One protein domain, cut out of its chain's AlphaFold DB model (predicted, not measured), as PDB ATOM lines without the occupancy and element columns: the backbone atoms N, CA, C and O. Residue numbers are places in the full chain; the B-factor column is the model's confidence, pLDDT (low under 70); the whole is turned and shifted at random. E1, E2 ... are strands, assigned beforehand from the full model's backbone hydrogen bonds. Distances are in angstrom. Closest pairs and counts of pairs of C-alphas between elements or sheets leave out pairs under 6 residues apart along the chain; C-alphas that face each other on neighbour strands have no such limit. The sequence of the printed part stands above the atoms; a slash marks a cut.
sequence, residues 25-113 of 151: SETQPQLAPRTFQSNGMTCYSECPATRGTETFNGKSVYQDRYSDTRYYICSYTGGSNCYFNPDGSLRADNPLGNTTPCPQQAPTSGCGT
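AT A GLANCE: This is residues 25 to 113 of the 151 residues of an uncharacterized protein of Kwoniella bestiolae CBS 10118 (UniProt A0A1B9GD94). With little regular structure, this is a twisted sheet of four strands, E2 to E5, and a two-strand ribbon, E1 with E6, set off from it. The 89 printed residues hold six named strands, E1 to E6 along the chain, 35 residues, and no named helix: all strand. E2 - E3 - E4 - E5 is a meander, each strand the antiparallel neighbour of the one before. The whole is compact, radius of gyration of the C-alphas 13.3 A, spanning 41 by 32 by 23 A.

HOW THE PARTS SIT: E1, residues 42 to 45, is antiparallel to E6, residues 108 to 112, at 165 degrees; N 44 and O 110 are 3.1 A apart. E2, residues 54 to 63, bends by 59 degrees at residue 57. Hairpins join E2 to E3, residues 70 to 76 (N 60 and O 73, 3.0 A), E3 to E4, residues 81 to 84 (N 74 and O 82, 2.9 A), and E4 to E5, residues 90 to 94 (N 83 and O 92, 2.9 A). E1 and E6 are apart from these four.

IN THESE COORDINATES: E1 begins at C-alpha 42 (423.076, 461.942, 873.049). E2 is 25.7 A long, E3 20.0 A. E6 ends at C-alpha 112 (422.010, 465.792, 876.975).

THE WHOLE: The printed part has no cut. The link E5 to E6 is long. Residues 25 to 43 and 109 to 113 have pLDDT under 70.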
ATOM      1  N   SER A  25     428.364 468.609 880.532       42.75
ATOM      2  CA  SER A  25     429.469 469.402 880.024       42.75
ATOM      3  C   SER A  25     430.567 468.436 879.593       42.75
ATOM      4  O   SER A  25     430.951 467.532 880.338       42.75
ATOM      5  N   GLU A  26     431.076 468.645 878.383       41.91
ATOM      6  CA  GLU A  26     432.116 467.876 877.677       41.91
ATOM      7  C   GLU A  26     433.430 467.689 878.485       41.91
ATOM      8  O   GLU A  26     434.384 467.065 878.029       41.91
ATOM      9  N   THR A  27     433.487 468.222 879.706       38.72
ATOM     10  CA  THR A  27     434.578 468.131 880.677       38.72
ATOM     11  C   THR A  27     434.604 466.840 881.492       38.72
ATOM     12  O   THR A  27     435.635 466.567 882.109       38.72
ATOM     13  N   GLN A  28     433.548 466.017 881.501       43.44
ATOM     14  CA  GLN A  28     433.614 464.713 882.165       43.44
ATOM     15  C   GLN A  28     434.085 463.598 881.225       43.44
ATOM     16  O   GLN A  28     433.800 463.610 880.029       43.44
ATOM     17  N   PRO A  29     434.845 462.620 881.747       48.41
ATOM     18  CA  PRO A  29     435.607 461.673 880.959       48.41
ATOM     19  C   PRO A  29     434.737 460.571 880.329       48.41
ATOM     20  O   PRO A  29     435.022 459.393 880.514       48.41
ATOM     21  N   GLN A  30     433.764 460.935 879.505       56.53
ATOM     22  CA  GLN A  30     432.798 460.038 878.889       56.53
ATOM     23  C   GLN A  30     433.487 458.984 878.017       56.53
ATOM     24  O   GLN A  30     434.308 459.301 877.151       56.53
ATOM     25  N   LEU A  31     433.197 457.715 878.306       54.91
ATOM     26  CA  LEU A  31     433.699 456.565 877.573       54.91
ATOM     27  C   LEU A  31     433.166 456.655 876.153       54.91
ATOM     28  O   LEU A  31     433.953 456.786 875.234       54.91
ATOM     29  N   ALA A  32     431.861 456.742 875.927       54.78
ATOM     30  CA  ALA A  32     431.362 456.979 874.581       54.78
ATOM     31  C   ALA A  32     429.917 457.476 874.561       54.78
ATOM     32  O   ALA A  32     429.170 457.227 875.508       54.78
ATOM     33  N   PRO A  33     429.496 458.153 873.478       53.25
ATOM     34  CA  PRO A  33     428.093 458.431 873.259       53.25
ATOM     35  C   PRO A  33     427.344 457.111 873.031       53.25
ATOM     36  O   PRO A  33     427.489 456.466 871.995       53.25
ATOM     37  N   ARG A  34     426.494 456.729 873.981       53.00
ATOM     38  CA  ARG A  34     425.370 455.845 873.705       53.00
ATOM     39  C   ARG A  34     424.403 456.607 872.813       53.00
ATOM     40  O   ARG A  34     423.611 457.426 873.278       53.00
ATOM     41  N   THR A  35     424.429 456.321 871.523       46.12
ATOM     42  CA  THR A  35     423.384 456.763 870.600       46.12
ATOM     43  C   THR A  35     422.127 455.918 870.804       46.12
ATOM     44  O   THR A  35     421.697 455.205 869.902       46.12
ATOM     45  N   PHE A  36     421.524 455.973 871.993       44.75
ATOM     46  CA  PHE A  36     420.102 455.681 872.102       44.75
ATOM     47  C   PHE A  36     419.381 456.949 871.662       44.75
ATOM     48  O   PHE A  36     419.206 457.883 872.438       44.75
ATOM     49  N   GLN A  37     419.003 456.984 870.382       48.75
ATOM     50  CA  GLN A  37     418.061 457.952 869.831       48.75
ATOM     51  C   GLN A  37     416.673 457.720 870.447       48.75
ATOM     52  O   GLN A  37     415.741 457.288 869.783       48.75
ATOM     53  N   SER A  38     416.522 458.001 871.735       41.97
ATOM     54  CA  SER A  38     415.224 458.360 872.281       41.97
ATOM     55  C   SER A  38     415.162 459.881 872.195       41.97
ATOM     56  O   SER A  38     415.842 460.584 872.940       41.97
ATOM     57  N   ASN A  39     414.437 460.391 871.200       51.47
ATOM     58  CA  ASN A  39     414.131 461.818 871.041       51.47
ATOM     59  C   ASN A  39     415.336 462.754 870.782       51.47
ATOM     60  O   ASN A  39     415.345 463.895 871.234       51.47
ATOM     61  N   GLY A  40     416.356 462.302 870.038       53.16
ATOM     62  CA  GLY A  40     417.442 463.176 869.550       53.16
ATOM     63  C   GLY A  40     418.498 463.589 870.587       53.16
ATOM     64  O   GLY A  40     419.359 464.416 870.286       53.16
ATOM     65  N   MET A  41     418.463 463.008 871.787       58.06
ATOM     66  CA  MET A  41     419.471 463.228 872.826       58.06
ATOM     67  C   MET A  41     420.667 462.288 872.648       58.06
ATOM     68  O   MET A  41     420.520 461.146 872.213       58.06
ATOM     69  N   THR A  42     421.864 462.769 872.988       65.56
ATOM     70  CA  THR A  42     423.076 461.942 873.049       65.56
ATOM     71  C   THR A  42     423.347 461.608 874.509       65.56
ATOM     72  O   THR A  42     423.557 462.499 875.333       65.56
ATOM     73  N   CYS A  43     423.303 460.321 874.838       65.44
ATOM     74  CA  CYS A  43     423.650 459.820 876.162       65.44
ATOM     75  C   CYS A  43     425.116 459.424 876.189       65.44
ATOM     76  O   CYS A  43     425.632 458.973 875.175       65.44
ATOM     77  N   TYR A  44     425.777 459.523 877.336       70.31
ATOM     78  CA  TYR A  44     427.191 459.174 877.439       70.31
ATOM     79  C   TYR A  44     427.453 458.167 878.549       70.31
ATOM     80  O   TYR A  44     426.938 458.304 879.658       70.31
ATOM     81  N   SER A  45     428.264 457.155 878.257       74.25
ATOM     82  CA  SER A  45     428.724 456.180 879.246       74.25
ATOM     83  C   SER A  45     429.936 456.687 880.024       74.25
ATOM     84  O   SER A  45     430.738 457.463 879.508       74.25
ATOM     85  N   GLU A  46     430.094 456.223 881.258       78.81
ATOM     86  CA  GLU A  46     431.239 456.515 882.125       78.81
ATOM     87  C   GLU A  46     431.778 455.255 882.802       78.81
ATOM     88  O   GLU A  46     431.134 454.203 882.802       78.81
ATOM     89  N   CYS A  47     432.997 455.346 883.338       83.69
ATOM     90  CA  CYS A  47     433.570 454.241 884.093       83.69
ATOM     91  C   CYS A  47     432.810 454.068 885.409       83.69
ATOM     92  O   CYS A  47     432.557 455.064 886.086       83.69
ATOM     93  N   PRO A  48     432.488 452.826 885.807       85.19
ATOM     94  CA  PRO A  48     431.988 452.561 887.148       85.19
ATOM     95  C   PRO A  48     432.933 453.153 888.195       85.19
ATOM     96  O   PRO A  48     434.145 452.960 888.115       85.19
ATOM     97  N   ALA A  49     432.376 453.866 889.175       86.00
ATOM     98  CA  ALA A  49     433.163 454.485 890.242       86.00
ATOM     99  C   ALA A  49     433.935 453.444 891.069       86.00
ATOM    100  O   ALA A  49     435.031 453.711 891.565       86.00
ATOM    101  N   THR A  50     433.366 452.246 891.196       86.75
ATOM    102  CA  THR A  50     433.952 451.127 891.924       86.75
ATOM    103  C   THR A  50     433.735 449.816 891.184       86.75
ATOM    104  O   THR A  50     432.804 449.650 890.391       86.75
ATOM    105  N   ARG A  51     434.606 448.862 891.492       84.12
ATOM    106  CA  ARG A  51     434.474 447.454 891.148       84.12
ATOM    107  C   ARG A  51     434.681 446.666 892.435       84.12
ATOM    108  O   ARG A  51     435.810 446.481 892.876       84.12
ATOM    109  N   GLY A  52     433.601 446.218 893.069       85.44
ATOM    110  CA  GLY A  52     433.701 445.606 894.398       85.44
ATOM    111  C   GLY A  52     434.341 446.577 895.395       85.44
ATOM    112  O   GLY A  52     433.822 447.671 895.604       85.44
ATOM    113  N   THR A  53     435.482 446.191 895.973       86.56
ATOM    114  CA  THR A  53     436.266 447.024 896.904       86.56
ATOM    115  C   THR A  53     437.270 447.954 896.220       86.56
ATOM    116  O   THR A  53     437.809 448.847 896.870       86.56
ATOM    117  N   GLU A  54     437.540 447.771 894.927       88.50
ATOM    118  CA  GLU A  54     438.503 448.593 894.203       88.50
ATOM    119  C   GLU A  54     437.844 449.868 893.678       88.50
ATOM    120  O   GLU A  54     436.724 449.868 893.157       88.50
ATOM    121  N   THR A  55     438.578 450.968 893.772       90.19
ATOM    122  CA  THR A  55     438.146 452.285 893.306       90.19
ATOM    123  C   THR A  55     438.673 452.561 891.909       90.19
ATOM    124  O   THR A  55     439.762 452.116 891.535       90.19
ATOM    125  N   PHE A  56     437.885 453.286 891.116       88.62
ATOM    126  CA  PHE A  56     438.311 453.751 889.805       88.62
ATOM    127  C   PHE A  56     439.581 454.601 889.934       88.62
ATOM    128  O   PHE A  56     439.625 455.558 890.705       88.62
ATOM    129  N   ASN A  57     440.613 454.232 889.181       88.19
ATOM    130  CA  ASN A  57     441.927 454.871 889.200       88.19
ATOM    131  C   ASN A  57     442.149 455.725 887.946       88.19
ATOM    132  O   ASN A  57     442.648 456.844 888.014       88.19
ATOM    133  N   GLY A  58     441.758 455.219 886.777       84.44
ATOM    134  CA  GLY A  58     441.987 455.941 885.536       84.44
ATOM    135  C   GLY A  58     441.328 455.303 884.329       84.44
ATOM    136  O   GLY A  58     440.887 454.154 884.364       84.44
ATOM    137  N   LYS A  59     441.272 456.071 883.241       86.00
ATOM    138  CA  LYS A  59     440.754 455.601 881.959       86.00
ATOM    139  C   LYS A  59     441.790 455.702 880.853       86.00
ATOM    140  O   LYS A  59     442.595 456.631 880.817       86.00
ATOM    141  N   SER A  60     441.673 454.818 879.876       84.38
ATOM    142  CA  SER A  60     442.395 454.922 878.612       84.38
ATOM    143  C   SER A  60     441.522 454.470 877.447       84.38
ATOM    144  O   SER A  60     440.520 453.774 877.612       84.38
ATOM    145  N   VAL A  61     441.884 454.900 876.240       85.94
ATOM    146  CA  VAL A  61     441.209 454.498 875.004       85.94
ATOM    147  C   VAL A  61     442.195 453.694 874.187       85.94
ATOM    148  O   VAL A  61     443.290 454.172 873.902       85.94
ATOM    149  N   TYR A  62     441.795 452.493 873.788       85.19
ATOM    150  CA  TYR A  62     442.512 451.747 872.774       85.19
ATOM    151  C   TYR A  62     441.835 451.959 871.426       85.19
ATOM    152  O   TYR A  62     440.621 451.783 871.282       85.19
ATOM    153  N   GLN A  63     442.635 452.322 870.433       82.44
ATOM    154  CA  GLN A  63     442.211 452.389 869.048       82.44
ATOM    155  C   GLN A  63     443.300 451.771 868.186       82.44
ATOM    156  O   GLN A  63     444.428 452.264 868.138       82.44
ATOM    157  N   ASP A  64     442.950 450.688 867.505       77.75
ATOM    158  CA  ASP A  64     443.836 450.079 866.527       77.75
ATOM    159  C   ASP A  64     443.971 451.004 865.305       77.75
ATOM    160  O   ASP A  64     443.010 451.624 864.845       77.75
ATOM    161  N   ARG A  65     445.188 451.127 864.775       73.25
ATOM    162  CA  ARG A  65     445.478 451.946 863.592       73.25
ATOM    163  C   ARG A  65     444.994 451.290 862.295       73.25
ATOM    164  O   ARG A  65     444.755 451.993 861.309       73.25
ATOM    165  N   TYR A  66     444.882 449.966 862.284       78.75
ATOM    166  CA  TYR A  66     444.595 449.151 861.106       78.75
ATOM    167  C   TYR A  66     443.228 448.464 861.161       78.75
ATOM    168  O   TYR A  66     442.762 447.991 860.125       78.75
ATOM    169  N   SER A  67     442.565 448.454 862.321       77.44
ATOM    170  CA  SER A  67     441.180 448.003 862.465       77.44
ATOM    171  C   SER A  67     440.281 449.118 863.005       77.44
ATOM    172  O   SER A  67     440.736 450.031 863.685       77.44
ATOM    173  N   ASP A  68     438.979 449.055 862.716       72.81
ATOM    174  CA  ASP A  68     437.988 449.970 863.312       72.81
ATOM    175  C   ASP A  68     437.675 449.619 864.782       72.81
ATOM    176  O   ASP A  68     436.755 450.180 865.385       72.81
ATOM    177  N   THR A  69     438.452 448.713 865.383       77.81
ATOM    178  CA  THR A  69     438.295 448.293 866.772       77.81
ATOM    179  C   THR A  69     438.709 449.427 867.700       77.81
ATOM    180  O   THR A  69     439.886 449.782 867.815       77.81
ATOM    181  N   ARG A  70     437.722 449.980 868.402       82.12
ATOM    182  CA  ARG A  70     437.909 450.955 869.473       82.12
ATOM    183  C   ARG A  70     437.225 450.442 870.724       82.12
ATOM    184  O   ARG A  70     436.067 450.049 870.658       82.12
ATOM    185  N   TYR A  71     437.919 450.479 871.849       85.50
ATOM    186  CA  TYR A  71     437.331 450.194 873.152       85.50
ATOM    187  C   TYR A  71     437.978 451.066 874.221       85.50
ATOM    188  O   TYR A  71     439.046 451.653 874.035       85.50
ATOM    189  N   TYR A  72     437.297 451.156 875.344       86.94
ATOM    190  CA  TYR A  72     437.647 451.983 876.474       86.94
ATOM    191  C   TYR A  72     438.017 451.099 877.645       86.94
ATOM    192  O   TYR A  72     437.416 450.048 877.842       86.94
ATOM    193  N   ILE A  73     439.018 451.516 878.403       90.19
ATOM    194  CA  ILE A  73     439.557 450.759 879.523       90.19
ATOM    195  C   ILE A  73     439.323 451.591 880.775       90.19
ATOM    196  O   ILE A  73     439.739 452.748 880.829       90.19
ATOM    197  N   CYS A  74     438.648 450.998 881.752       90.12
ATOM    198  CA  CYS A  74     438.507 451.528 883.100       90.12
ATOM    199  C   CYS A  74     439.422 450.722 884.015       90.12
ATOM    200  O   CYS A  74     439.183 449.530 884.217       90.12
ATOM    201  N   SER A  75     440.460 451.365 884.533       91.38
ATOM    202  CA  SER A  75     441.443 450.771 885.433       91.38
ATOM    203  C   SER A  75     441.098 451.092 886.878       91.38
ATOM    204  O   SER A  75     440.721 452.225 887.193       91.38
ATOM    205  N   TYR A  76     441.263 450.109 887.756       90.56
ATOM    206  CA  TYR A  76     440.982 450.229 889.184       90.56
ATOM    207  C   TYR A  76     442.266 450.097 890.006       90.56
ATOM    208  O   TYR A  76     443.302 449.657 889.507       90.56
ATOM    209  N   THR A  77     442.216 450.515 891.269       90.19
ATOM    210  CA  THR A  77     443.387 450.584 892.157       90.19
ATOM    211  C   THR A  77     444.096 449.245 892.382       90.19
ATOM    212  O   THR A  77     445.310 449.246 892.556       90.19
ATOM    213  N   GLY A  78     443.395 448.111 892.300       83.94
ATOM    214  CA  GLY A  78     444.003 446.775 892.387       83.94
ATOM    215  C   GLY A  78     444.580 446.233 891.071       83.94
ATOM    216  O   GLY A  78     445.009 445.087 891.007       83.94
ATOM    217  N   GLY A  79     444.616 447.039 890.003       85.19
ATOM    218  CA  GLY A  79     445.134 446.630 888.692       85.19
ATOM    219  C   GLY A  79     444.113 445.901 887.813       85.19
ATOM    220  O   GLY A  79     444.383 445.644 886.637       85.19
ATOM    221  N   SER A  80     442.922 445.622 888.342       90.69
ATOM    222  CA  SER A  80     441.782 445.127 887.572       90.69
ATOM    223  C   SER A  80     441.345 446.128 886.503       90.69
ATOM    224  O   SER A  80     441.452 447.344 886.676       90.69
ATOM    225  N   ASN A  81     440.817 445.617 885.386       91.69
ATOM    226  CA  ASN A  81     440.359 446.445 884.271       91.69
ATOM    227  C   ASN A  81     438.999 445.989 883.736       91.69
ATOM    228  O   ASN A  81     438.775 444.794 883.542       91.69
ATOM    229  N   CYS A  82     438.127 446.949 883.428       90.75
ATOM    230  CA  CYS A  82     436.917 446.725 882.637       90.75
ATOM    231  C   CYS A  82     437.106 447.306 881.237       90.75
ATOM    232  O   CYS A  82     437.473 448.475 881.099       90.75
ATOM    233  N   TYR A  83     436.830 446.512 880.206       90.88
ATOM    234  CA  TYR A  83     436.938 446.936 878.817       90.88
ATOM    235  C   TYR A  83     435.543 447.120 878.235       90.88
ATOM    236  O   TYR A  83     434.795 446.155 878.122       90.88
ATOM    237  N   PHE A  84     435.207 448.338 877.825       87.62
ATOM    238  CA  PHE A  84     433.906 448.677 877.260       87.62
ATOM    239  C   PHE A  84     434.010 449.045 875.786       87.62
ATOM    240  O   PHE A  84     434.919 449.756 875.360       87.62
ATOM    241  N   ASN A  85     433.055 448.584 874.994       85.25
ATOM    242  CA  ASN A  85     432.868 449.022 873.621       85.25
ATOM    243  C   ASN A  85     432.331 450.474 873.572       85.25
ATOM    244  O   ASN A  85     431.923 451.030 874.596       85.25
ATOM    245  N   PRO A  86     432.310 451.126 872.394       77.62
ATOM    246  CA  PRO A  86     431.791 452.489 872.246       77.62
ATOM    247  C   PRO A  86     430.271 452.626 872.436       77.62
ATOM    248  O   PRO A  86     429.764 453.717 872.629       77.62
ATOM    249  N   ASP A  87     429.518 451.539 872.402       73.50
ATOM    250  CA  ASP A  87     428.114 451.494 872.832       73.50
ATOM    251  C   ASP A  87     427.978 451.352 874.367       73.50
ATOM    252  O   ASP A  87     426.874 451.340 874.912       73.50
ATOM    253  N   GLY A  88     429.105 451.241 875.077       77.12
ATOM    254  CA  GLY A  88     429.194 451.006 876.512       77.12
ATOM    255  C   GLY A  88     428.987 449.549 876.931       77.12
ATOM    256  O   GLY A  88     428.937 449.305 878.136       77.12
ATOM    257  N   SER A  89     428.824 448.603 875.999       85.19
ATOM    258  CA  SER A  89     428.703 447.180 876.342       85.19
ATOM    259  C   SER A  89     430.042 446.629 876.825       85.19
ATOM    260  O   SER A  89     431.110 447.077 876.391       85.19
ATOM    261  N   LEU A  90     430.011 445.678 877.758       87.25
ATOM    262  CA  LEU A  90     431.220 445.028 878.249       87.25
ATOM    263  C   LEU A  90     431.827 444.169 877.135       87.25
ATOM    264  O   LEU A  90     431.208 443.239 876.626       87.25
ATOM    265  N   ARG A  91     433.065 444.486 876.763       88.94
ATOM    266  CA  ARG A  91     433.860 443.732 875.790       88.94
ATOM    267  C   ARG A  91     434.656 442.627 876.464       88.94
ATOM    268  O   ARG A  91     434.745 441.521 875.943       88.94
ATOM    269  N   ALA A  92     435.310 442.968 877.567       90.25
ATOM    270  CA  ALA A  92     436.147 442.052 878.319       90.25
ATOM    271  C   ALA A  92     436.241 442.505 879.775       90.25
ATOM    272  O   ALA A  92     436.134 443.694 880.086       90.25
ATOM    273  N   ASP A  93     436.495 441.542 880.646       90.69
ATOM    274  CA  ASP A  93     436.736 441.751 882.063       90.69
ATOM    275  C   ASP A  93     438.098 441.146 882.422       90.69
ATOM    276  O   ASP A  93     438.368 439.993 882.092       90.69
ATOM    277  N   ASN A  94     438.961 441.934 883.064       91.31
ATOM    278  CA  ASN A  94     440.215 441.461 883.634       91.31
ATOM    279  C   ASN A  94     440.212 441.639 885.169       91.31
ATOM    280  O   ASN A  94     440.652 442.691 885.650       91.31
ATOM    281  N   PRO A  95     439.694 440.643 885.919       83.56
ATOM    282  CA  PRO A  95     439.698 440.591 887.383       83.56
ATOM    283  C   PRO A  95     441.096 440.258 887.929       83.56
ATOM    284  O   PRO A  95     441.409 439.099 888.202       83.56
ATOM    285  N   LEU A  96     441.965 441.253 888.108       82.81
ATOM    286  CA  LEU A  96     443.270 441.038 888.741       82.81
ATOM    287  C   LEU A  96     443.102 441.068 890.264       82.81
ATOM    288  O   LEU A  96     443.124 442.119 890.887       82.81
ATOM    289  N   GLY A  97     442.890 439.895 890.863       72.94
ATOM    290  CA  GLY A  97     442.741 439.737 892.317       72.94
ATOM    291  C   GLY A  97     441.351 440.074 892.871       72.94
ATOM    292  O   GLY A  97     441.050 439.710 894.004       72.94
ATOM    293  N   ASN A  98     440.475 440.690 892.073       77.50
ATOM    294  CA  ASN A  98     439.098 441.004 892.444       77.50
ATOM    295  C   ASN A  98     438.099 440.090 891.728       77.50
ATOM    296  O   ASN A  98     438.000 440.118 890.507       77.50
ATOM    297  N   THR A  99     437.305 439.322 892.471       81.56
ATOM    298  CA  THR A  99     436.296 438.412 891.900       81.56
ATOM    299  C   THR A  99     435.011 439.113 891.462       81.56
ATOM    300  O   THR A  99     434.159 438.490 890.830       81.56
ATOM    301  N   THR A 100     434.854 440.403 891.771       88.62
ATOM    302  CA  THR A 100     433.663 441.161 891.385       88.62
ATOM    303  C   THR A 100     433.678 441.383 889.875       88.62
ATOM    304  O   THR A 100     434.624 442.008 889.379       88.62
ATOM    305  N   PRO A 101     432.668 440.909 889.128       88.62
ATOM    306  CA  PRO A 101     432.624 441.099 887.688       88.62
ATOM    307  C   PRO A 101     432.368 442.566 887.335       88.62
ATOM    308  O   PRO A 101     431.666 443.290 888.048       88.62
ATOM    309  N   CYS A 102     432.906 442.998 886.200       88.94
ATOM    310  CA  CYS A 102     432.524 444.270 885.604       88.94
ATOM    311  C   CYS A 102     431.029 444.262 885.243       88.94
ATOM    312  O   CYS A 102     430.496 443.229 884.823       88.94
ATOM    313  N   PRO A 103     430.329 445.406 885.350       86.94
ATOM    314  CA  PRO A 103     428.952 445.478 884.894       86.94
ATOM    315  C   PRO A 103     428.903 445.194 883.389       86.94
ATOM    316  O   PRO A 103     429.742 445.684 882.634       86.94
ATOM    317  N   GLN A 104     427.894 444.438 882.946       86.75
ATOM    318  CA  GLN A 104     427.695 444.105 881.524       86.75
ATOM    319  C   GLN A 104     427.523 445.345 880.643       86.75
ATOM    320  O   GLN A 104     427.720 445.307 879.431       86.75
ATOM    321  N   GLN A 105     427.167 446.459 881.269       84.12
ATOM    322  CA  GLN A 105     426.962 447.717 880.609       84.12
ATOM    323  C   GLN A 105     427.508 448.849 881.486       84.12
ATOM    324  O   GLN A 105     427.163 448.955 882.662       84.12
ATOM    325  N   ALA A 106     428.333 449.714 880.899       80.19
ATOM    326  CA  ALA A 106     428.868 450.886 881.577       80.19
ATOM    327  C   ALA A 106     427.735 451.820 882.055       80.19
ATOM    328  O   ALA A 106     426.785 452.053 881.291       80.19
ATOM    329  N   PRO A 107     427.821 452.375 883.277       76.88
ATOM    330  CA  PRO A 107     426.858 453.351 883.773       76.88
ATOM    331  C   PRO A 107     426.789 454.583 882.862       76.88
ATOM    332  O   PRO A 107     427.700 454.863 882.079       76.88
ATOM    333  N   THR A 108     425.663 455.287 882.919       72.00
ATOM    334  CA  THR A 108     425.401 456.463 882.082       72.00
ATOM    335  C   THR A 108     425.664 457.723 882.902       72.00
ATOM    336  O   THR A 108     424.989 457.936 883.901       72.00
ATOM    337  N   SER A 109     426.566 458.589 882.435       65.06
ATOM    338  CA  SER A 109     426.879 459.907 883.035       65.06
ATOM    339  C   SER A 109     425.801 460.981 882.806       65.06
ATOM    340  O   SER A 109     425.986 462.147 883.139       65.06
ATOM    341  N   GLY A 110     424.680 460.606 882.190       63.78
ATOM    342  CA  GLY A 110     423.607 461.507 881.777       63.78
ATOM    343  C   GLY A 110     423.356 461.510 880.267       63.78
ATOM    344  O   GLY A 110     424.139 460.988 879.463       63.78
ATOM    345  N   CYS A 111     422.217 462.090 879.893       61.44
ATOM    346  CA  CYS A 111     421.796 462.311 878.514       61.44
ATOM    347  C   CYS A 111     421.546 463.799 878.313       61.44
ATOM    348  O   CYS A 111     420.765 464.389 879.055       61.44
ATOM    349  N   GLY A 112     422.186 464.385 877.306       56.72
ATOM    350  CA  GLY A 112     422.010 465.792 876.975       56.72
ATOM    351  C   GLY A 112     421.599 465.984 875.527       56.72
ATOM    352  O   GLY A 112     421.923 465.184 874.642       56.72
ATOM    353  N   THR A 113     420.916 467.091 875.265       50.16
ATOM    354  CA  THR A 113     420.945 467.695 873.936       50.16
ATOM    355  C   THR A 113     422.315 468.346 873.759       50.16
ATOM    356  O   THR A 113     422.745 469.053 874.668       50.16
TER     357      THR A 113